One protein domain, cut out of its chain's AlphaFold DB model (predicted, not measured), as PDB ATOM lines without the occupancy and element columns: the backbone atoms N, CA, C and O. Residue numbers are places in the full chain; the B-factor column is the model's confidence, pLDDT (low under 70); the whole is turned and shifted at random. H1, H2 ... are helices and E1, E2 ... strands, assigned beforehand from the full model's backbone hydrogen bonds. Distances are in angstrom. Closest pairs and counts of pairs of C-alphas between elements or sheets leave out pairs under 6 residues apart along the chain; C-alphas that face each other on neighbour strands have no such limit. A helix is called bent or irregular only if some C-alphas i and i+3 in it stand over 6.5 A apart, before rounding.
ATOM      1  N   ASP A  23      42.857  -7.234   8.721       89.06
ATOM      2  CA  ASP A  23      42.800  -6.342   7.558       89.06
ATOM      3  C   ASP A  23      43.119  -4.884   7.921       89.06
ATOM      4  O   ASP A  23      43.821  -4.204   7.176       89.06
ATOM      5  N   LYS A  24      42.714  -4.433   9.116       91.00
ATOM      6  CA  LYS A  24      43.062  -3.108   9.650       91.00
ATOM      7  C   LYS A  24      44.567  -2.952   9.886       91.00
ATOM      8  O   LYS A  24      45.129  -1.918   9.533       91.00
ATOM      9  N   SER A  25      45.221  -3.958  10.473       90.50
ATOM     10  CA  SER A  25      46.680  -3.954  10.665       90.50
ATOM     11  C   SER A  25      47.415  -3.955   9.328       90.50
ATOM     12  O   SER A  25      48.319  -3.147   9.120       90.50
ATOM     13  N   PHE A  26      46.964  -4.796   8.394       90.88
ATOM     14  CA  PHE A  26      47.537  -4.885   7.060       90.88
ATOM     15  C   PHE A  26      47.417  -3.557   6.305       90.88
ATOM     16  O   PHE A  26      48.417  -3.042   5.819       90.88
ATOM     17  N   ILE A  27      46.223  -2.955   6.249       93.94
ATOM     18  CA  ILE A  27      46.012  -1.646   5.608       93.94
ATOM     19  C   ILE A  27      46.894  -0.583   6.266       93.94
ATOM     20  O   ILE A  27      47.542   0.184   5.557       93.94
ATOM     21  N   LYS A  28      46.991  -0.566   7.604       94.75
ATOM     22  CA  LYS A  28      47.887   0.358   8.311       94.75
ATOM     23  C   LYS A  28      49.333   0.178   7.852       94.75
ATOM     24  O   LYS A  28      49.989   1.166   7.547       94.75
ATOM     25  N   LYS A  29      49.829  -1.056   7.754       92.75
ATOM     26  CA  LYS A  29      51.175  -1.337   7.244       92.75
ATOM     27  C   LYS A  29      51.362  -0.816   5.817       92.75
ATOM     28  O   LYS A  29      52.362  -0.156   5.560       92.75
ATOM     29  N   ILE A  30      50.404  -1.076   4.923       93.00
ATOM     30  CA  ILE A  30      50.452  -0.603   3.530       93.00
ATOM     31  C   ILE A  30      50.531   0.920   3.468       93.00
ATOM     32  O   ILE A  30      51.431   1.434   2.814       93.00
ATOM     33  N   LYS A  31      49.673   1.632   4.205       94.75
ATOM     34  CA  LYS A  31      49.650   3.102   4.259       94.75
ATOM     35  C   LYS A  31      51.015   3.727   4.572       94.75
ATOM     36  O   LYS A  31      51.361   4.744   3.987       94.75
ATOM     37  N   HIS A  32      51.813   3.091   5.435       95.06
ATOM     38  CA  HIS A  32      53.122   3.598   5.868       95.06
ATOM     39  C   HIS A  32      54.296   3.158   4.978       95.06
ATOM     40  O   HIS A  32      55.422   3.614   5.190       95.06
ATOM     41  N   MET A  33      54.082   2.259   4.009       91.19
ATOM     42  CA  MET A  33      55.136   1.897   3.058       91.19
ATOM     43  C   MET A  33      55.506   3.115   2.217       91.19
ATOM     44  O   MET A  33      54.632   3.887   1.836       91.19
ATOM     45  N   LYS A  34      56.796   3.273   1.917       90.69
ATOM     46  CA  LYS A  34      57.308   4.396   1.131       90.69
ATOM     47  C   LYS A  34      57.690   3.960  -0.275       90.69
ATOM     48  O   LYS A  34      58.220   2.863  -0.462       90.69
ATOM     49  N   ASN A  35      57.432   4.821  -1.251       84.69
ATOM     50  CA  ASN A  35      57.971   4.671  -2.595       84.69
ATOM     51  C   ASN A  35      59.454   5.104  -2.636       84.69
ATOM     52  O   ASN A  35      60.035   5.530  -1.635       84.69
ATOM     53  N   LYS A  36      60.082   4.997  -3.814       85.25
ATOM     54  CA  LYS A  36      61.491   5.378  -4.031       85.25
ATOM     55  C   LYS A  36      61.792   6.862  -3.758       85.25
ATOM     56  O   LYS A  36      62.942   7.199  -3.517       85.25
ATOM     57  N   ASN A  37      60.769   7.717  -3.790       85.19
ATOM     58  CA  ASN A  37      60.870   9.154  -3.540       85.19
ATOM     59  C   ASN A  37      60.633   9.499  -2.054       85.19
ATOM     60  O   ASN A  37      60.679  10.665  -1.682       85.19
ATOM     61  N   GLY A  38      60.383   8.504  -1.192       89.44
ATOM     62  CA  GLY A  38      60.167   8.697   0.245       89.44
ATOM     63  C   GLY A  38      58.733   9.055   0.651       89.44
ATOM     64  O   GLY A  38      58.460   9.125   1.853       89.44
ATOM     65  N   GLU A  39      57.833   9.216  -0.317       90.88
ATOM     66  CA  GLU A  39      56.400   9.452  -0.123       90.88
ATOM     67  C   GLU A  39      55.706   8.156   0.311       90.88
ATOM     68  O   GLU A  39      56.015   7.067  -0.191       90.88
ATOM     69  N   THR A  40      54.793   8.255   1.279       94.50
ATOM     70  CA  THR A  40      54.026   7.095   1.737       94.50
ATOM     71  C   THR A  40      52.948   6.708   0.728       94.50
ATOM     72  O   THR A  40      52.470   7.523  -0.055       94.50
ATOM     73  N   VAL A  41      52.517   5.446   0.756       93.25
ATOM     74  CA  VAL A  41      51.373   4.994  -0.050       93.25
ATOM     75  C   VAL A  41      50.130   5.811   0.278       93.25
ATOM     76  O   VAL A  41      49.384   6.148  -0.628       93.25
ATOM     77  N   GLU A  42      49.899   6.133   1.551       95.12
ATOM     78  CA  GLU A  42      48.762   6.970   1.945       95.12
ATOM     79  C   GLU A  42      48.827   8.356   1.301       95.12
ATOM     80  O   GLU A  42      47.863   8.738   0.653       95.12
ATOM     81  N   GLN A  43      49.976   9.037   1.361       94.12
ATOM     82  CA  GLN A  43      50.165  10.348   0.728       94.12
ATOM     83  C   GLN A  43      49.895  10.304  -0.778       94.12
ATOM     84  O   GLN A  43      49.097  11.087  -1.282       94.12
ATOM     85  N   LEU A  44      50.489   9.337  -1.483       92.62
ATOM     86  CA  LEU A  44      50.298   9.198  -2.926       92.62
ATOM     87  C   LEU A  44      48.826   8.945  -3.290       92.62
ATOM     88  O   LEU A  44      48.303   9.518  -4.246       92.62
ATOM     89  N   ILE A  45      48.159   8.056  -2.552       94.12
ATOM     90  CA  ILE A  45      46.761   7.716  -2.814       94.12
ATOM     91  C   ILE A  45      45.842   8.890  -2.480       94.12
ATOM     92  O   ILE A  45      44.942   9.176  -3.266       94.12
ATOM     93  N   ASP A  46      46.080   9.592  -1.374       94.31
ATOM     94  CA  ASP A  46      45.316  10.783  -1.011       94.31
ATOM     95  C   ASP A  46      45.480  11.871  -2.086       94.31
ATOM     96  O   ASP A  46      44.480  12.432  -2.533       94.31
ATOM     97  N   ASN A  47      46.697  12.078  -2.607       93.69
ATOM     98  CA  ASN A  47      46.965  12.990  -3.725       93.69
ATOM     99  C   ASN A  47      46.159  12.619  -4.982       93.69
ATOM    100  O   ASN A  47      45.549  13.486  -5.612       93.69
ATOM    101  N   TYR A  48      46.094  11.331  -5.331       95.25
ATOM    102  CA  TYR A  48      45.290  10.864  -6.465       95.25
ATOM    103  C   TYR A  48      43.786  11.015  -6.240       95.25
ATOM    104  O   TYR A  48      43.084  11.411  -7.169       95.25
ATOM    105  N   ILE A  49      43.284  10.733  -5.036       96.38
ATOM    106  CA  ILE A  49      41.870  10.929  -4.698       96.38
ATOM    107  C   ILE A  49      41.506  12.416  -4.771       96.38
ATOM    108  O   ILE A  49      40.518  12.763  -5.415       96.38
ATOM    109  N   VAL A  50      42.329  13.299  -4.199       95.75
ATOM    110  CA  VAL A  50      42.129  14.757  -4.242       95.75
ATOM    111  C   VAL A  50      42.115  15.276  -5.679       95.75
ATOM    112  O   VAL A  50      41.181  15.976  -6.073       95.75
ATOM    113  N   ALA A  51      43.101  14.891  -6.491       97.00
ATOM    114  CA  ALA A  51      43.179  15.289  -7.894       97.00
ATOM    115  C   ALA A  51      41.984  14.779  -8.716       97.00
ATOM    116  O   ALA A  51      41.441  15.498  -9.558       97.00
ATOM    117  N   ALA A  52      41.544  13.547  -8.465       97.19
ATOM    118  CA  ALA A  52      40.407  12.947  -9.147       97.19
ATOM    119  C   ALA A  52      39.080  13.630  -8.780       97.19
ATOM    120  O   ALA A  52      38.293  13.958  -9.671       97.19
ATOM    121  N   GLU A  53      38.844  13.887  -7.491       97.44
ATOM    122  CA  GLU A  53      37.665  14.619  -7.020       97.44
ATOM    123  C   GLU A  53      37.660  16.043  -7.580       97.44
ATOM    124  O   GLU A  53      36.628  16.514  -8.055       97.44
ATOM    125  N   PHE A  54      38.814  16.713  -7.620       97.06
ATOM    126  CA  PHE A  54      38.951  18.031  -8.237       97.06
ATOM    127  C   PHE A  54      38.548  18.019  -9.716       97.06
ATOM    128  O   PHE A  54      37.748  18.852 -10.147       97.06
ATOM    129  N   LEU A  55      39.052  17.062 -10.504       97.12
ATOM    130  CA  LEU A  55      38.672  16.917 -11.914       97.12
ATOM    131  C   LEU A  55      37.169  16.665 -12.071       97.12
ATOM    132  O   LEU A  55      36.537  17.228 -12.966       97.12
ATOM    133  N   GLN A  56      36.592  15.852 -11.190       95.94
ATOM    134  CA  GLN A  56      35.170  15.539 -11.203       95.94
ATOM    135  C   GLN A  56      34.305  16.756 -10.836       95.94
ATOM    136  O   GLN A  56      33.315  17.025 -11.517       95.94
ATOM    137  N   ALA A  57      34.693  17.529  -9.820       95.88
ATOM    138  CA  ALA A  57      34.015  18.758  -9.398       95.88
ATOM    139  C   ALA A  57      34.094  19.878 -10.450       95.88
ATOM    140  O   ALA A  57      33.220  20.746 -10.523       95.88
ATOM    141  N   ASN A  58      35.130  19.840 -11.289       96.44
ATOM    142  CA  ASN A  58      35.381  20.805 -12.356       96.44
ATOM    143  C   ASN A  58      35.063  20.246 -13.748       96.44
ATOM    144  O   ASN A  58      35.501  20.808 -14.754       96.44
ATOM    145  N   LYS A  59      34.304  19.152 -13.849       94.94
ATOM    146  CA  LYS A  59      33.988  18.518 -15.132       94.94
ATOM    147  C   LYS A  59      33.366  19.519 -16.111       94.94
ATOM    148  O   LYS A  59      32.411  20.216 -15.777       94.94
ATOM    149  N   ASN A  60      33.879  19.553 -17.342       94.06
ATOM    150  CA  ASN A  60      33.476  20.473 -18.415       94.06
ATOM    151  C   ASN A  60      33.831  21.960 -18.199       94.06
ATOM    152  O   ASN A  60      33.480  22.787 -19.049       94.06
ATOM    153  N   SER A  61      34.533  22.312 -17.120       95.50
ATOM    154  CA  SER A  61      35.019  23.675 -16.869       95.50
ATOM    155  C   SER A  61      36.235  24.031 -17.739       95.50
ATOM    156  O   SER A  61      36.831  23.179 -18.403       95.50
ATOM    157  N   ASN A  62      36.639  25.304 -17.718       94.62
ATOM    158  CA  ASN A  62      37.858  25.746 -18.397       94.62
ATOM    159  C   ASN A  62      39.124  25.156 -17.768       94.62
ATOM    160  O   ASN A  62      40.049  24.822 -18.509       94.62
ATOM    161  N   ILE A  63      39.173  24.997 -16.440       95.25
ATOM    162  CA  ILE A  63      40.354  24.432 -15.782       95.25
ATOM    163  C   ILE A  63      40.531  22.957 -16.150       95.25
ATOM    164  O   ILE A  63      41.624  22.552 -16.521       95.25
ATOM    165  N   GLU A  64      39.458  22.165 -16.170       95.50
ATOM    166  CA  GLU A  64      39.537  20.733 -16.486       95.50
ATOM    167  C   GLU A  64      39.962  20.473 -17.938       95.50
ATOM    168  O   GLU A  64      40.792  19.595 -18.190       95.50
ATOM    169  N   LYS A  65      39.466  21.283 -18.883       94.81
ATOM    170  CA  LYS A  65      39.851  21.209 -20.302       94.81
ATOM    171  C   LYS A  65      41.308  21.597 -20.540       94.81
ATOM    172  O   LYS A  65      41.946  21.042 -21.427       94.81
ATOM    173  N   ASN A  66      41.822  22.551 -19.765       95.81
ATOM    174  CA  ASN A  66      43.166  23.099 -19.942       95.81
ATOM    175  C   ASN A  66      44.185  22.549 -18.934       95.81
ATOM    176  O   ASN A  66      45.328  23.004 -18.948       95.81
ATOM    177  N   ILE A  67      43.812  21.578 -18.093       96.88
ATOM    178  CA  ILE A  67      44.583  21.179 -16.906       96.88
ATOM    179  C   ILE A  67      46.037  20.821 -17.226       96.88
ATOM    180  O   ILE A  67      46.952  21.313 -16.576       96.88
ATOM    181  N   SER A  68      46.271  20.058 -18.297       96.69
ATOM    182  CA  SER A  68      47.619  19.674 -18.724       96.69
ATOM    183  C   SER A  68      48.438  20.866 -19.223       96.69
ATOM    184  O   SER A  68      49.621  20.961 -18.929       96.69
ATOM    185  N   SER A  69      47.814  21.799 -19.948       96.62
ATOM    186  CA  SER A  69      48.502  23.010 -20.419       96.62
ATOM    187  C   SER A  69      48.837  23.968 -19.275       96.62
ATOM    188  O   SER A  69      49.876  24.617 -19.298       96.62
ATOM    189  N   VAL A  70      47.971  24.040 -18.260       96.50
ATOM    190  CA  VAL A  70      48.206  24.833 -17.053       96.50
ATOM    191  C   VAL A  70      49.349  24.221 -16.250       96.50
ATOM    192  O   VAL A  70      50.256  24.955 -15.885       96.50
ATOM    193  N   ALA A  71      49.357  22.900 -16.048       97.06
ATOM    194  CA  ALA A  71      50.451  22.201 -15.377       97.06
ATOM    195  C   ALA A  71      51.809  22.465 -16.053       97.06
ATOM    196  O   ALA A  71      52.763  22.837 -15.385       97.06
ATOM    197  N   LEU A  72      51.882  22.415 -17.388       95.88
ATOM    198  CA  LEU A  72      53.112  22.780 -18.108       95.88
ATOM    199  C   LEU A  72      53.551  24.230 -17.835       95.88
ATOM    200  O   LEU A  72      54.723  24.475 -17.565       95.88
ATOM    201  N   LYS A  73      52.613  25.185 -17.828       95.56
ATOM    202  CA  LYS A  73      52.915  26.585 -17.478       95.56
ATOM    203  C   LYS A  73      53.371  26.747 -16.025       95.56
ATOM    204  O   LYS A  73      54.185  27.623 -15.752       95.56
ATOM    205  N   ILE A  74      52.873  25.922 -15.101       95.50
ATOM    206  CA  ILE A  74      53.342  25.890 -13.706       95.50
ATOM    207  C   ILE A  74      54.807  25.453 -13.659       95.50
ATOM    208  O   ILE A  74      55.609  26.105 -12.992       95.50
ATOM    209  N   GLN A  75      55.183  24.409 -14.401       93.44
ATOM    210  CA  GLN A  75      56.573  23.943 -14.477       93.44
ATOM    211  C   GLN A  75      57.501  25.036 -15.014       93.44
ATOM    212  O   GLN A  75      58.552  25.303 -14.431       93.44
ATOM    213  N   GLU A  76      57.093  25.708 -16.091       92.69
ATOM    214  CA  GLU A  76      57.824  26.841 -16.668       92.69
ATOM    215  C   GLU A  76      57.971  27.992 -15.660       92.69
ATOM    216  O   GLU A  76      59.080  28.484 -15.438       92.69
ATOM    217  N   ALA A  77      56.880  28.372 -14.990       91.50
ATOM    218  CA  ALA A  77      56.880  29.452 -14.010       91.50
ATOM    219  C   ALA A  77      57.738  29.126 -12.776       91.50
ATOM    220  O   ALA A  77      58.461  29.992 -12.279       91.50
ATOM    221  N   ASN A  78      57.708  27.879 -12.300       90.12
ATOM    222  CA  ASN A  78      58.533  27.419 -11.185       90.12
ATOM    223  C   ASN A  78      60.024  27.432 -11.533       90.12
ATOM    224  O   ASN A  78      60.832  27.843 -10.701       90.12
ATOM    225  N   ASN A  79      60.391  27.057 -12.760       89.00
ATOM    226  CA  ASN A  79      61.773  27.155 -13.227       89.00
ATOM    227  C   ASN A  79      62.242  28.618 -13.252       89.00
ATOM    228  O   ASN A  79      63.270  28.937 -12.665       89.00
ATOM    229  N   SER A  80      61.444  29.533 -13.812       85.44
ATOM    230  CA  SER A  80      61.763  30.970 -13.821       85.44
ATOM    231  C   SER A  80      61.833  31.592 -12.419       85.44
ATOM    232  O   SER A  80      62.617  32.511 -12.178       85.44
ATOM    233  N   LYS A  81      61.038  31.088 -11.465       85.25
ATOM    234  CA  LYS A  81      61.062  31.525 -10.059       85.25
ATOM    235  C   LYS A  81      62.394  31.205  -9.382       85.25
ATOM    236  O   LYS A  81      62.834  31.992  -8.542       85.25
ATOM    237  N   LEU A  82      63.048  30.100  -9.750       82.88
ATOM    238  CA  LEU A  82      64.394  29.762  -9.264       82.88
ATOM    239  C   LEU A  82      65.440  30.783  -9.732       82.88
ATOM    240  O   LEU A  82      66.368  31.084  -8.985       82.88
ATOM    241  N   ASP A  83      65.220  31.392 -10.898       81.00
ATOM    242  CA  ASP A  83      66.038  32.483 -11.439       81.00
ATOM    243  C   ASP A  83      65.641  33.867 -10.878       81.00
ATOM    244  O   ASP A  83      66.143  34.905 -11.311       81.00
ATOM    245  N   GLY A  84      64.729  33.904  -9.898       81.19
ATOM    246  CA  GLY A  84      64.256  35.121  -9.237       81.19
ATOM    247  C   GLY A  84      63.133  35.863  -9.971       81.19
ATOM    248  O   GLY A  84      62.679  36.899  -9.476       81.19
ATOM    249  N   ASN A  85      62.640  35.351 -11.104       84.69
ATOM    250  CA  ASN A  85      61.549  35.968 -11.857       84.69
ATOM    251  C   ASN A  85      60.176  35.440 -11.399       84.69
ATOM    252  O   ASN A  85      59.859  34.264 -11.560       84.69
ATOM    253  N   LYS A  86      59.329  36.330 -10.862       87.75
ATOM    254  CA  LYS A  86      57.961  36.009 -10.406       87.75
ATOM    255  C   LYS A  86      56.850  36.460 -11.359       87.75
ATOM    256  O   LYS A  86      55.677  36.268 -11.049       87.75
ATOM    257  N   GLU A  87      57.177  37.071 -12.494       89.94
ATOM    258  CA  GLU A  87      56.175  37.606 -13.424       89.94
ATOM    259  C   GLU A  87      55.250  36.504 -13.954       89.94
ATOM    260  O   GLU A  87      54.031  36.631 -13.863       89.94
ATOM    261  N   GLN A  88      55.822  35.371 -14.367       89.56
ATOM    262  CA  GLN A  88      55.063  34.218 -14.866       89.56
ATOM    263  C   GLN A  88      54.137  33.610 -13.804       89.56
ATOM    264  O   GLN A  88      53.013  33.228 -14.120       89.56
ATOM    265  N   ILE A  89      54.572  33.570 -12.539       91.19
ATOM    266  CA  ILE A  89      53.736  33.125 -11.413       91.19
ATOM    267  C   ILE A  89      52.524  34.053 -11.281       91.19
ATOM    268  O   ILE A  89      51.391  33.585 -11.254       91.19
ATOM    269  N   ASN A  90      52.742  35.372 -11.287       90.69
ATOM    270  CA  ASN A  90      51.667  36.357 -11.155       90.69
ATOM    271  C   ASN A  90      50.670  36.311 -12.324       90.69
ATOM    272  O   ASN A  90      49.464  36.455 -12.115       90.69
ATOM    273  N   GLU A  91      51.149  36.140 -13.557       92.12
ATOM    274  CA  GLU A  91      50.287  35.984 -14.733       92.12
ATOM    275  C   GLU A  91      49.450  34.709 -14.657       92.12
ATOM    276  O   GLU A  91      48.247  34.731 -14.937       92.12
ATOM    277  N   LEU A  92      50.065  33.610 -14.223       93.12
ATOM    278  CA  LEU A  92      49.386  32.337 -14.057       93.12
ATOM    279  C   LEU A  92      48.341  32.393 -12.941       93.12
ATOM    280  O   LEU A  92      47.228  31.905 -13.133       93.12
ATOM    281  N   SER A  93      48.642  33.068 -11.830       92.38
ATOM    282  CA  SER A  93      47.683  33.298 -10.748       92.38
ATOM    283  C   SER A  93      46.475  34.104 -11.210       92.38
ATOM    284  O   SER A  93      45.339  33.726 -10.933       92.38
ATOM    285  N   LYS A  94      46.692  35.164 -12.000       91.94
ATOM    286  CA  LYS A  94      45.591  35.934 -12.604       91.94
ATOM    287  C   LYS A  94      44.744  35.075 -13.536       91.94
ATOM    288  O   LYS A  94      43.523  35.159 -13.474       91.94
ATOM    289  N   LEU A  95      45.368  34.251 -14.382       91.56
ATOM    290  CA  LEU A  95      44.652  33.336 -15.272       91.56
ATOM    291  C   LEU A  95      43.788  32.353 -14.474       91.56
ATOM    292  O   LEU A  95      42.604  32.206 -14.770       91.56
ATOM    293  N   LEU A  96      44.362  31.705 -13.458       92.38
ATOM    294  CA  LEU A  96      43.663  30.728 -12.625       92.38
ATOM    295  C   LEU A  96      42.495  31.346 -11.856       92.38
ATOM    296  O   LEU A  96      41.437  30.730 -11.798       92.38
ATOM    297  N   ALA A  97      42.631  32.583 -11.376       89.50
ATOM    298  CA  ALA A  97      41.535  33.317 -10.744       89.50
ATOM    299  C   ALA A  97      40.353  33.602 -11.698       89.50
ATOM    300  O   ALA A  97      39.231  33.816 -11.244       89.50
ATOM    301  N   THR A  98      40.563  33.587 -13.024       90.81
ATOM    302  CA  THR A  98      39.453  33.686 -13.997       90.81
ATOM    303  C   THR A  98      38.710  32.368 -14.195       90.81
ATOM    304  O   THR A  98      37.584  32.354 -14.702       90.81
ATOM    305  N   TYR A  99      39.328  31.246 -13.830       90.31
ATOM    306  CA  TYR A  99      38.664  29.960 -13.868       90.31
ATOM    307  C   TYR A  99      37.793  29.852 -12.618       90.31
ATOM    308  O   TYR A  99      38.262  29.985 -11.495       90.31
ATOM    309  N   GLN A 100      36.496  29.630 -12.809       88.25
ATOM    310  CA  GLN A 100      35.570  29.340 -11.712       88.25
ATOM    311  C   GLN A 100      35.863  27.928 -11.192       88.25
ATOM    312  O   GLN A 100      35.253  26.958 -11.640       88.25
ATOM    313  N   ILE A 101      36.880  27.811 -10.338       93.69
ATOM    314  CA  ILE A 101      37.388  26.536  -9.836       93.69
ATOM    315  C   ILE A 101      36.579  26.110  -8.611       93.69
ATOM    316  O   ILE A 101      36.458  26.852  -7.639       93.69
ATOM    317  N   ASN A 102      36.077  24.880  -8.640       93.00
ATOM    318  CA  ASN A 102      35.392  24.253  -7.518       93.00
ATOM    319  C   ASN A 102      36.356  23.358  -6.736       93.00
ATOM    320  O   ASN A 102      36.941  22.434  -7.304       93.00
ATOM    321  N   TYR A 103      36.466  23.579  -5.429       90.00
ATOM    322  CA  TYR A 103      37.220  22.708  -4.527       90.00
ATOM    323  C   TYR A 103      36.266  21.774  -3.786       90.00
ATOM    324  O   TYR A 103      35.499  22.244  -2.943       90.00
ATOM    325  N   PRO A 104      36.262  20.466  -4.097       89.19
ATOM    326  CA  PRO A 104      35.435  19.522  -3.364       89.19
ATOM    327  C   PRO A 104      35.987  19.319  -1.949       89.19
ATOM    328  O   PRO A 104      37.186  19.126  -1.752       89.19
ATOM    329  N   GLU A 105      35.097  19.322  -0.960       88.38
ATOM    330  CA  GLU A 105      35.431  18.925   0.407       88.38
ATOM    331  C   GLU A 105      35.422  17.394   0.500       88.38
ATOM    332  O   GLU A 105      34.372  16.764   0.377       88.38
ATOM    333  N   ILE A 106      36.584  16.780   0.730       90.06
ATOM    334  CA  ILE A 106      36.716  15.320   0.815       90.06
ATOM    335  C   ILE A 106      36.644  14.909   2.281       90.06
ATOM    336  O   ILE A 106      37.609  15.039   3.031       90.06
ATOM    337  N   LYS A 107      35.476  14.421   2.701       82.38
ATOM    338  CA  LYS A 107      35.203  14.132   4.119       82.38
ATOM    339  C   LYS A 107      35.734  12.782   4.570       82.38
ATOM    340  O   LYS A 107      36.177  12.650   5.706       82.38
ATOM    341  N   ASN A 108      35.654  11.771   3.706       84.75
ATOM    342  CA  ASN A 108      35.976  10.395   4.061       84.75
ATOM    343  C   ASN A 108      36.716   9.694   2.921       84.75
ATOM    344  O   ASN A 108      36.218   9.632   1.802       84.75
ATOM    345  N   ILE A 109      37.865   9.099   3.244       93.56
ATOM    346  CA  ILE A 109      38.583   8.173   2.364       93.56
ATOM    347  C   ILE A 109      38.569   6.796   3.026       93.56
ATOM    348  O   ILE A 109      39.209   6.564   4.058       93.56
ATOM    349  N   ASN A 110      37.813   5.868   2.448       95.25
ATOM    350  CA  ASN A 110      37.639   4.521   2.976       95.25
ATOM    351  C   ASN A 110      38.590   3.536   2.295       95.25
ATOM    352  O   ASN A 110      38.653   3.478   1.073       95.25
ATOM    353  N   TRP A 111      39.276   2.714   3.088       96.50
ATOM    354  CA  TRP A 111      40.215   1.698   2.615       96.50
ATOM    355  C   TRP A 111      39.668   0.308   2.931       96.50
ATOM    356  O   TRP A 111      39.435  -0.020   4.097       96.50
ATOM    357  N   LYS A 112      39.510  -0.541   1.913       96.06
ATOM    358  CA  LYS A 112      38.930  -1.880   2.067       96.06
ATOM    359  C   LYS A 112      39.668  -2.909   1.226       96.06
ATOM    360  O   LYS A 112      39.930  -2.694   0.052       96.06
ATOM    361  N   ILE A 113      39.949  -4.080   1.794       94.50
ATOM    362  CA  ILE A 113      40.393  -5.227   0.994       94.50
ATOM    363  C   ILE A 113      39.170  -5.822   0.292       94.50
ATOM    364  O   ILE A 113      38.250  -6.310   0.947       94.50
ATOM    365  N   ILE A 114      39.165  -5.775  -1.038       93.94
ATOM    366  CA  ILE A 114      38.068  -6.287  -1.879       93.94
ATOM    367  C   ILE A 114      38.393  -7.641  -2.516       93.94
ATOM    368  O   ILE A 114      37.498  -8.339  -2.983       93.94
ATOM    369  N   SER A 115      39.666  -8.045  -2.515       92.06
ATOM    370  CA  SER A 115      40.087  -9.382  -2.937       92.06
ATOM    371  C   SER A 115      41.332  -9.833  -2.179       92.06
ATOM    372  O   SER A 115      42.227  -9.036  -1.888       92.06
ATOM    373  N   ASN A 116      41.401 -11.124  -1.855       90.88
ATOM    374  CA  ASN A 116      42.518 -11.725  -1.136       90.88
ATOM    375  C   ASN A 116      42.827 -13.112  -1.704       90.88
ATOM    376  O   ASN A 116      42.053 -14.051  -1.550       90.88
ATOM    377  N   SER A 117      43.993 -13.242  -2.327       87.12
ATOM    378  CA  SER A 117      44.540 -14.503  -2.809       87.12
ATOM    379  C   SER A 117      45.878 -14.820  -2.133       87.12
ATOM    380  O   SER A 117      46.440 -14.030  -1.358       87.12
ATOM    381  N   LYS A 118      46.416 -16.005  -2.448       83.25
ATOM    382  CA  LYS A 118      47.767 -16.402  -2.033       83.25
ATOM    383  C   LYS A 118      48.836 -15.454  -2.588       83.25
ATOM    384  O   LYS A 118      49.791 -15.157  -1.881       83.25
ATOM    385  N   ALA A 119      48.659 -14.967  -3.818       84.62
ATOM    386  CA  ALA A 119      49.653 -14.161  -4.528       84.62
ATOM    387  C   ALA A 119      49.464 -12.646  -4.351       84.62
ATOM    388  O   ALA A 119      50.430 -11.894  -4.467       84.62
ATOM    389  N   ALA A 120      48.246 -12.176  -4.068       88.31
ATOM    390  CA  ALA A 120      47.959 -10.746  -3.984       88.31
ATOM    391  C   ALA A 120      46.766 -10.421  -3.077       88.31
ATOM    392  O   ALA A 120      45.868 -11.241  -2.886       88.31
ATOM    393  N   LYS A 121      46.743  -9.201  -2.543       91.12
ATOM    394  CA  LYS A 121      45.545  -8.536  -2.016       91.12
ATOM    395  C   LYS A 121      45.207  -7.365  -2.935       91.12
ATOM    396  O   LYS A 121      46.114  -6.708  -3.430       91.12
ATOM    397  N   LEU A 122      43.923  -7.104  -3.147       92.12
ATOM    398  CA  LEU A 122      43.452  -5.901  -3.826       92.12
ATOM    399  C   LEU A 122      42.779  -5.010  -2.792       92.12
ATOM    400  O   LEU A 122      41.816  -5.436  -2.147       92.12
ATOM    401  N   ILE A 123      43.313  -3.806  -2.628       94.38
ATOM    402  CA  ILE A 123      42.721  -2.768  -1.791       94.38
ATOM    403  C   ILE A 123      41.953  -1.820  -2.708       94.38
ATOM    404  O   ILE A 123      42.492  -1.355  -3.706       94.38
ATOM    405  N   GLU A 124      40.705  -1.551  -2.364       95.69
ATOM    406  CA  GLU A 124      39.940  -0.433  -2.896       95.69
ATOM    407  C   GLU A 124      40.044   0.736  -1.924       95.69
ATOM    408  O   GLU A 124      39.902   0.558  -0.707       95.69
ATOM    409  N   VAL A 125      40.311   1.914  -2.470       96.75
ATOM    410  CA  VAL A 125      40.299   3.177  -1.738       96.75
ATOM    411  C   VAL A 125      39.262   4.073  -2.385       96.75
ATOM    412  O   VAL A 125      39.345   4.300  -3.588       96.75
ATOM    413  N   ALA A 126      38.275   4.534  -1.625       96.31
ATOM    414  CA  ALA A 126      37.134   5.260  -2.172       96.31
ATOM    415  C   ALA A 126      36.805   6.522  -1.374       96.31
ATOM    416  O   ALA A 126      36.869   6.517  -0.142       96.31
ATOM    417  N   SER A 127      36.416   7.560  -2.102       95.56
ATOM    418  CA  SER A 127      35.766   8.781  -1.623       95.56
ATOM    419  C   SER A 127      34.337   8.847  -2.184       95.56
ATOM    420  O   SER A 127      33.761   7.816  -2.542       95.56
ATOM    421  N   ASP A 128      33.742  10.041  -2.242       91.00
ATOM    422  CA  ASP A 128      32.343  10.224  -2.632       91.00
ATOM    423  C   ASP A 128      32.101   9.922  -4.120       91.00
ATOM    424  O   ASP A 128      31.135   9.238  -4.466       91.00
ATOM    425  N   ASN A 129      32.982  10.389  -5.011       94.12
ATOM    426  CA  ASN A 129      32.821  10.225  -6.458       94.12
ATOM    427  C   ASN A 129      33.915   9.385  -7.109       94.12
ATOM    428  O   ASN A 129      33.797   9.060  -8.294       94.12
ATOM    429  N   ILE A 130      34.958   9.028  -6.360       97.19
ATOM    430  CA  ILE A 130      36.154   8.373  -6.878       97.19
ATOM    431  C   ILE A 130      36.414   7.069  -6.132       97.19
ATOM    432  O   ILE A 130      36.246   6.974  -4.919       97.19
ATOM    433  N   TYR A 131      36.885   6.063  -6.864       96.62
ATOM    434  CA  TYR A 131      37.538   4.907  -6.267       96.62
ATOM    435  C   TYR A 131      38.821   4.553  -7.020       96.62
ATOM    436  O   TYR A 131      38.979   4.803  -8.215       96.62
ATOM    437  N   LEU A 132      39.743   3.928  -6.304       95.56
ATOM    438  CA  LEU A 132      41.050   3.519  -6.783       95.56
ATOM    439  C   LEU A 132      41.298   2.067  -6.400       95.56
ATOM    440  O   LEU A 132      40.962   1.631  -5.297       95.56
ATOM    441  N   LYS A 133      41.921   1.317  -7.309       93.12
ATOM    442  CA  LYS A 133      42.325  -0.074  -7.081       93.12
ATOM    443  C   LYS A 133      43.837  -0.169  -6.915       93.12
ATOM    444  O   LYS A 133      44.597   0.175  -7.814       93.12
ATOM    445  N   LEU A 134      44.264  -0.665  -5.756       92.44
ATOM    446  CA  LEU A 134      45.663  -0.807  -5.369       92.44
ATOM    447  C   LEU A 134      46.033  -2.297  -5.233       92.44
ATOM    448  O   LEU A 134      45.715  -2.930  -4.215       92.44
ATOM    449  N   PRO A 135      46.696  -2.889  -6.243       90.81
ATOM    450  CA  PRO A 135      47.169  -4.264  -6.165       90.81
ATOM    451  C   PRO A 135      48.415  -4.369  -5.274       90.81
ATOM    452  O   PRO A 135      49.444  -3.734  -5.511       90.81
ATOM    453  N   ILE A 136      48.333  -5.232  -4.261       90.00
ATOM    454  CA  ILE A 136      49.418  -5.543  -3.332       90.00
ATOM    455  C   ILE A 136      49.884  -6.977  -3.561       90.00
ATOM    456  O   ILE A 136      49.192  -7.934  -3.199       90.00
ATOM    457  N   TYR A 137      51.077  -7.143  -4.120       87.12
ATOM    458  CA  TYR A 137      51.650  -8.454  -4.400       87.12
ATOM    459  C   TYR A 137      52.383  -8.994  -3.172       87.12
ATOM    460  O   TYR A 137      53.224  -8.328  -2.560       87.12
ATOM    461  N   LYS A 138      52.062 -10.235  -2.804       78.12
ATOM    462  CA  LYS A 138      52.725 -10.967  -1.727       78.12
ATOM    463  C   LYS A 138      53.800 -11.848  -2.348       78.12
ATOM    464  O   LYS A 138      53.490 -12.793  -3.068       78.12
ATOM    465  N   THR A 139      55.061 -11.569  -2.049       68.25
ATOM    466  CA  THR A 139      56.147 -12.520  -2.318       68.25
ATOM    467  C   THR A 139      56.464 -13.303  -1.043       68.25
ATOM    468  O   THR A 139      56.009 -12.944   0.043       68.25
ATOM    469  N   LYS A 140      57.254 -14.380  -1.151       61.66
ATOM    470  CA  LYS A 140      57.669 -15.188   0.014       61.66
ATOM    471  C   LYS A 140      58.464 -14.391   1.059       61.66
ATOM    472  O   LYS A 140      58.545 -14.826   2.199       61.66
ATOM    473  N   VAL A 141      59.059 -13.268   0.656       63.53
ATOM    474  CA  VAL A 141      60.013 -12.498   1.465       63.53
ATOM    475  C   VAL A 141      59.529 -11.073   1.727       63.53
ATOM    476  O   VAL A 141      59.748 -10.560   2.815       63.53
ATOM    477  N   ASN A 142      58.820 -10.457   0.772       68.69
ATOM    478  CA  ASN A 142      58.426  -9.048   0.817       68.69
ATOM    479  C   ASN A 142      56.987  -8.803   0.336       68.69
ATOM    480  O   ASN A 142      56.438  -9.534  -0.492       68.69
ATOM    481  N   THR A 143      56.394  -7.712   0.820       77.69
ATOM    482  CA  THR A 143      55.196  -7.100   0.230       77.69
ATOM    483  C   THR A 143      55.649  -6.092  -0.821       77.69
ATOM    484  O   THR A 143      56.493  -5.253  -0.519       77.69
ATOM    485  N   ALA A 144      55.123  -6.187  -2.038       79.75
ATOM    486  CA  ALA A 144      55.456  -5.283  -3.133       79.75
ATOM    487  C   ALA A 144      54.199  -4.575  -3.640       79.75
ATOM    488  O   ALA A 144      53.131  -5.179  -3.754       79.75
ATOM    489  N   ILE A 145      54.347  -3.292  -3.955       81.69
ATOM    490  CA  ILE A 145      53.290  -2.446  -4.504       81.69
ATOM    491  C   ILE A 145      53.743  -2.021  -5.891       81.69
ATOM    492  O   ILE A 145      54.827  -1.456  -6.040       81.69
ATOM    493  N   SER A 146      52.926  -2.310  -6.902       76.38
ATOM    494  CA  SER A 146      53.177  -1.813  -8.253       76.38
ATOM    495  C   SER A 146      52.449  -0.491  -8.425       76.38
ATOM    496  O   SER A 146      51.286  -0.465  -8.818       76.38
ATOM    497  N   PHE A 147      53.130   0.608  -8.102       73.00
ATOM    498  CA  PHE A 147      52.566   1.955  -8.228       73.00
ATOM    499  C   PHE A 147      52.165   2.303  -9.670       73.00
ATOM    500  O   PHE A 147      51.245   3.083  -9.874       73.00
ATOM    501  N   SER A 148      52.786   1.669 -10.672       71.62
ATOM    502  CA  SER A 148      52.416   1.814 -12.088       71.62
ATOM    503  C   SER A 148      51.073   1.178 -12.454       71.62
ATOM    504  O   SER A 148      50.574   1.421 -13.545       71.62
ATOM    505  N   ASN A 149      50.511   0.335 -11.580       79.56
ATOM    506  CA  ASN A 149      49.255  -0.386 -11.821       79.56
ATOM    507  C   ASN A 149      48.111   0.185 -10.974       79.56
ATOM    508  O   ASN A 149      47.112  -0.495 -10.744       79.56
ATOM    509  N   ILE A 150      48.297   1.387 -10.430       84.88
ATOM    510  CA  ILE A 150      47.243   2.102  -9.733       84.88
ATOM    511  C   ILE A 150      46.282   2.641 -10.785       84.88
ATOM    512  O   ILE A 150      46.660   3.451 -11.628       84.88
ATOM    513  N   GLU A 151      45.038   2.183 -10.722       89.44
ATOM    514  CA  GLU A 151      43.973   2.624 -11.615       89.44
ATOM    515  C   GLU A 151      42.935   3.399 -10.807       89.44
ATOM    516  O   GLU A 151      42.457   2.924  -9.768       89.44
ATOM    517  N   VAL A 152      42.593   4.592 -11.290       95.06
ATOM    518  CA  VAL A 152      41.655   5.516 -10.648       95.06
ATOM    519  C   VAL A 152      40.425   5.657 -11.523       95.06
ATOM    520  O   VAL A 152      40.526   5.767 -12.746       95.06
ATOM    521  N   TYR A 153      39.260   5.661 -10.895       96.50
ATOM    522  CA  TYR A 153      37.981   5.665 -11.575       96.50
ATOM    523  C   TYR A 153      37.010   6.611 -10.892       96.50
ATOM    524  O   TYR A 153      37.026   6.786  -9.677       96.50
ATOM    525  N   THR A 154      36.081   7.140 -11.675       95.81
ATOM    526  CA  THR A 154      34.826   7.655 -11.123       95.81
ATOM    527  C   THR A 154      33.949   6.497 -10.640       95.81
ATOM    528  O   THR A 154      34.034   5.387 -11.165       95.81
ATOM    529  N   THR A 155      33.013   6.753  -9.726       92.62
ATOM    530  CA  THR A 155      31.988   5.780  -9.292       92.62
ATOM    531  C   THR A 155      31.087   5.290 -10.432       92.62
ATOM    532  O   THR A 155      30.472   4.232 -10.328       92.62
ATOM    533  N   SER A 156      31.069   5.998 -11.569       93.38
ATOM    534  CA  SER A 156      30.450   5.552 -12.827       93.38
ATOM    535  C   SER A 156      31.330   4.610 -13.671       93.38
ATOM    536  O   SER A 156      31.049   4.376 -14.849       93.38
ATOM    537  N   ASN A 157      32.402   4.067 -13.083       93.94
ATOM    538  CA  ASN A 157      33.392   3.178 -13.701       93.94
ATOM    539  C   ASN A 157      34.139   3.787 -14.900       93.94
ATOM    540  O   ASN A 157      34.655   3.055 -15.744       93.94
ATOM    541  N   GLN A 158      34.213   5.117 -14.992       94.88
ATOM    542  CA  GLN A 158      35.039   5.775 -16.008       94.88
ATOM    543  C   GLN A 158      36.473   5.905 -15.492       94.88
ATOM    544  O   GLN A 158      36.641   6.514 -14.430       94.88
ATOM    545  N   PRO A 159      37.483   5.360 -16.195       94.75
ATOM    546  CA  PRO A 159      38.876   5.519 -15.803       94.75
ATOM    547  C   PRO A 159      39.311   6.979 -15.948       94.75
ATOM    548  O   PRO A 159      38.867   7.684 -16.857       94.75
ATOM    549  N   ILE A 160      40.199   7.419 -15.063       94.88
ATOM    550  CA  ILE A 160      40.817   8.742 -15.117       94.88
ATOM    551  C   ILE A 160      42.275   8.568 -15.536       94.88
ATOM    552  O   ILE A 160      43.014   7.782 -14.946       94.88
ATOM    553  N   ASP A 161      42.674   9.294 -16.578       92.50
ATOM    554  CA  ASP A 161      44.036   9.263 -17.101       92.50
ATOM    555  C   ASP A 161      45.054   9.741 -16.051       92.50
ATOM    556  O   ASP A 161      44.882  10.790 -15.424       92.50
ATOM    557  N   LEU A 162      46.134   8.975 -15.878       90.56
ATOM    558  CA  LEU A 162      47.142   9.245 -14.854       90.56
ATOM    559  C   LEU A 162      47.909  10.549 -15.113       90.56
ATOM    560  O   LEU A 162      48.230  11.263 -14.165       90.56
ATOM    561  N   ASN A 163      48.172  10.906 -16.374       92.62
ATOM    562  CA  ASN A 163      48.833  12.177 -16.681       92.62
ATOM    563  C   ASN A 163      47.921  13.351 -16.329       92.62
ATOM    564  O   ASN A 163      48.385  14.367 -15.814       92.62
ATOM    565  N   LYS A 164      46.614  13.197 -16.553       94.81
ATOM    566  CA  LYS A 164      45.616  14.187 -16.149       94.81
ATOM    567  C   LYS A 164      45.515  14.332 -14.630       94.81
ATOM    568  O   LYS A 164      45.388  15.456 -14.154       94.81
ATOM    569  N   LEU A 165      45.616  13.233 -13.877       95.44
ATOM    570  CA  LEU A 165      45.685  13.267 -12.410       95.44
ATOM    571  C   LEU A 165      46.931  13.995 -11.914       95.44
ATOM    572  O   LEU A 165      46.817  14.872 -11.066       95.44
ATOM    573  N   ASN A 166      48.099  13.677 -12.474       94.00
ATOM    574  CA  ASN A 166      49.349  14.339 -12.101       94.00
ATOM    575  C   ASN A 166      49.296  15.845 -12.409       94.00
ATOM    576  O   ASN A 166      49.666  16.654 -11.564       94.00
ATOM    577  N   ALA A 167      48.760  16.228 -13.574       96.81
ATOM    578  CA  ALA A 167      48.558  17.632 -13.929       96.81
ATOM    579  C   ALA A 167      47.581  18.341 -12.976       96.81
ATOM    580  O   ALA A 167      47.817  19.480 -12.579       96.81
ATOM    581  N   ALA A 168      46.487  17.679 -12.593       97.56
ATOM    582  CA  ALA A 168      45.537  18.230 -11.630       97.56
ATOM    583  C   ALA A 168      46.164  18.407 -10.243       97.56
ATOM    584  O   ALA A 168      45.964  19.445  -9.623       97.56
ATOM    585  N   HIS A 169      46.947  17.433  -9.781       96.25
ATOM    586  CA  HIS A 169      47.677  17.534  -8.522       96.25
ATOM    587  C   HIS A 169      48.640  18.731  -8.521       96.25
ATOM    588  O   HIS A 169      48.577  19.549  -7.608       96.25
ATOM    589  N   GLU A 170      49.431  18.901  -9.583       96.06
ATOM    590  CA  GLU A 170      50.349  20.038  -9.735       96.06
ATOM    591  C   GLU A 170      49.621  21.394  -9.698       96.06
ATOM    592  O   GLU A 170      50.060  22.335  -9.038       96.06
ATOM    593  N   VAL A 171      48.461  21.487 -10.351       96.62
ATOM    594  CA  VAL A 171      47.614  22.690 -10.321       96.62
ATOM    595  C   VAL A 171      47.089  22.982  -8.917       96.62
ATOM    596  O   VAL A 171      47.099  24.136  -8.488       96.62
ATOM    597  N   ILE A 172      46.627  21.959  -8.197       95.75
ATOM    598  CA  ILE A 172      46.107  22.104  -6.832       95.75
ATOM    599  C   ILE A 172      47.210  22.591  -5.893       95.75
ATOM    600  O   ILE A 172      46.984  23.541  -5.144       95.75
ATOM    601  N   GLU A 173      48.399  21.987  -5.960       94.38
ATOM    602  CA  GLU A 173      49.547  22.405  -5.152       94.38
ATOM    603  C   GLU A 173      49.962  23.841  -5.460       94.38
ATOM    604  O   GLU A 173      50.214  24.620  -4.544       94.38
ATOM    605  N   PHE A 174      49.992  24.223  -6.737       94.19
ATOM    606  CA  PHE A 174      50.307  25.593  -7.131       94.19
ATOM    607  C   PHE A 174      49.315  26.602  -6.548       94.19
ATOM    608  O   PHE A 174      49.724  27.607  -5.969       94.19
ATOM    609  N   ILE A 175      48.013  26.319  -6.648       92.75
ATOM    610  CA  ILE A 175      46.972  27.203  -6.114       92.75
ATOM    611  C   ILE A 175      47.078  27.347  -4.597       92.75
ATOM    612  O   ILE A 175      46.947  28.462  -4.092       92.75
ATOM    613  N   ALA A 176      47.352  26.248  -3.892       91.38
ATOM    614  CA  ALA A 176      47.552  26.263  -2.449       91.38
ATOM    615  C   ALA A 176      48.818  27.038  -2.044       91.38
ATOM    616  O   ALA A 176      48.787  27.808  -1.094       91.38
ATOM    617  N   ASN A 177      49.924  26.866  -2.769       90.75
ATOM    618  CA  ASN A 177      51.203  27.494  -2.428       90.75
ATOM    619  C   ASN A 177      51.244  28.998  -2.725       90.75
ATOM    620  O   ASN A 177      51.968  29.736  -2.056       90.75
ATOM    621  N   GLU A 178      50.505  29.451  -3.738       88.75
ATOM    622  CA  GLU A 178      50.476  30.854  -4.163       88.75
ATOM    623  C   GLU A 178      49.227  31.609  -3.659       88.75
ATOM    624  O   GLU A 178      49.021  32.757  -4.046       88.75
ATOM    625  N   ASN A 179      48.404  30.988  -2.797       83.62
ATOM    626  CA  ASN A 179      47.202  31.571  -2.176       83.62
ATOM    627  C   ASN A 179      46.260  32.267  -3.180       83.62
ATOM    628  O   ASN A 179      45.798  33.381  -2.961       83.62
TER     629      ASN A 179
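AT A GLANCE: This is residues 23 to 179 of the 182 residues of an uncharacterized protein of Fusobacterium sp. NSJ-57 (UniProt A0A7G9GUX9). An elongated body has a strongly twisted sheet of five strands at one end and a helical hairpin, H3 and H4, at the other, with H2 and H5 crossed between them. H2 and H1 cover one face of the sheet, while H5 packs on both H2 and H3. The printed part has 157 residues with five named helices and five named strands, in the order H1 H2 H3 H4 E1 E2 E3 E4 E5 H5, a mixed class. The sheet is antiparallel and branched at E3; E1 to E4 form a meander, each strand the antiparallel neighbour of the one before. The whole is only just compact, close to loose, with a radius of gyration of the C-alphas of 17.6 A and spans of 55 by 35 by 23 A.

HOW THE PARTS SIT: H1, residues 23 to 32, and H2, residues 41 to 57, are on the same face of the sheet, at heights over the sheet of 7.6 A and 9.0 A. H2 touches H1 with residues 41 to 42 alone, about perpendicular at 89 degrees, the closest C-alphas being those of Lys 31 and Glu 42, 4.6 A apart. H3, residues 62 to 82, is irregular, with C-alphas 65 and 68 8.1 A apart, and has a kink of 60 degrees near residue 69. It forms a hairpin with H4, residues 87 to 98, at a shallow tilt of 20 degrees, opposite ways; their closest C-alphas, Ala 77 and Gln 88, are 5.2 A apart. E1, residues 110 to 116, pairs with E2, residues 120 to 126, through N 112 and O 124 at 2.9 A. E3, residues 130 to 138, has E2 on one side, with N 134 and O 123 at 2.8 A. On its other side are E4, residues 143 to 145, with N 137 and O 144 at 2.9 A, and E5, residues 151 to 154, with N 131 and O 153 at 2.9 A. H2 lies over E3 and E5, along the strands, at 19 degrees to E3 on the local plane. H5, residues 162 to 177, touches H2 with residues 165 to 172 alone, about perpendicular at 90 degrees; C-alphas 51 and 169 are closest, 5.1 A. Residues 67 to 74 of H3 alone touch H5, with C-alphas 71 and 167 closest, 5.2 A. Every O i to N i+4 pair is within hydrogen-bond range in H1, H2, H4 and H5, and 15 of 17 in H3.

IN THESE COORDINATES: H1 begins at C-alpha 23, (42.800, -6.342, 7.558). H2 is 24.0 A long, H3 28.3 A, E3 26.0 A and H5 22.4 A. H5 ends at C-alpha 177, (51.203, 27.494, -2.428).

THE WHOLE: The C-alphas farthest apart, Glu 87 and Lys 118, are 55.8 A apart. The printed part has no cut, and the link from H4 to E1 is long, 11 residues. Residues 139 to 142 have pLDDT under 70.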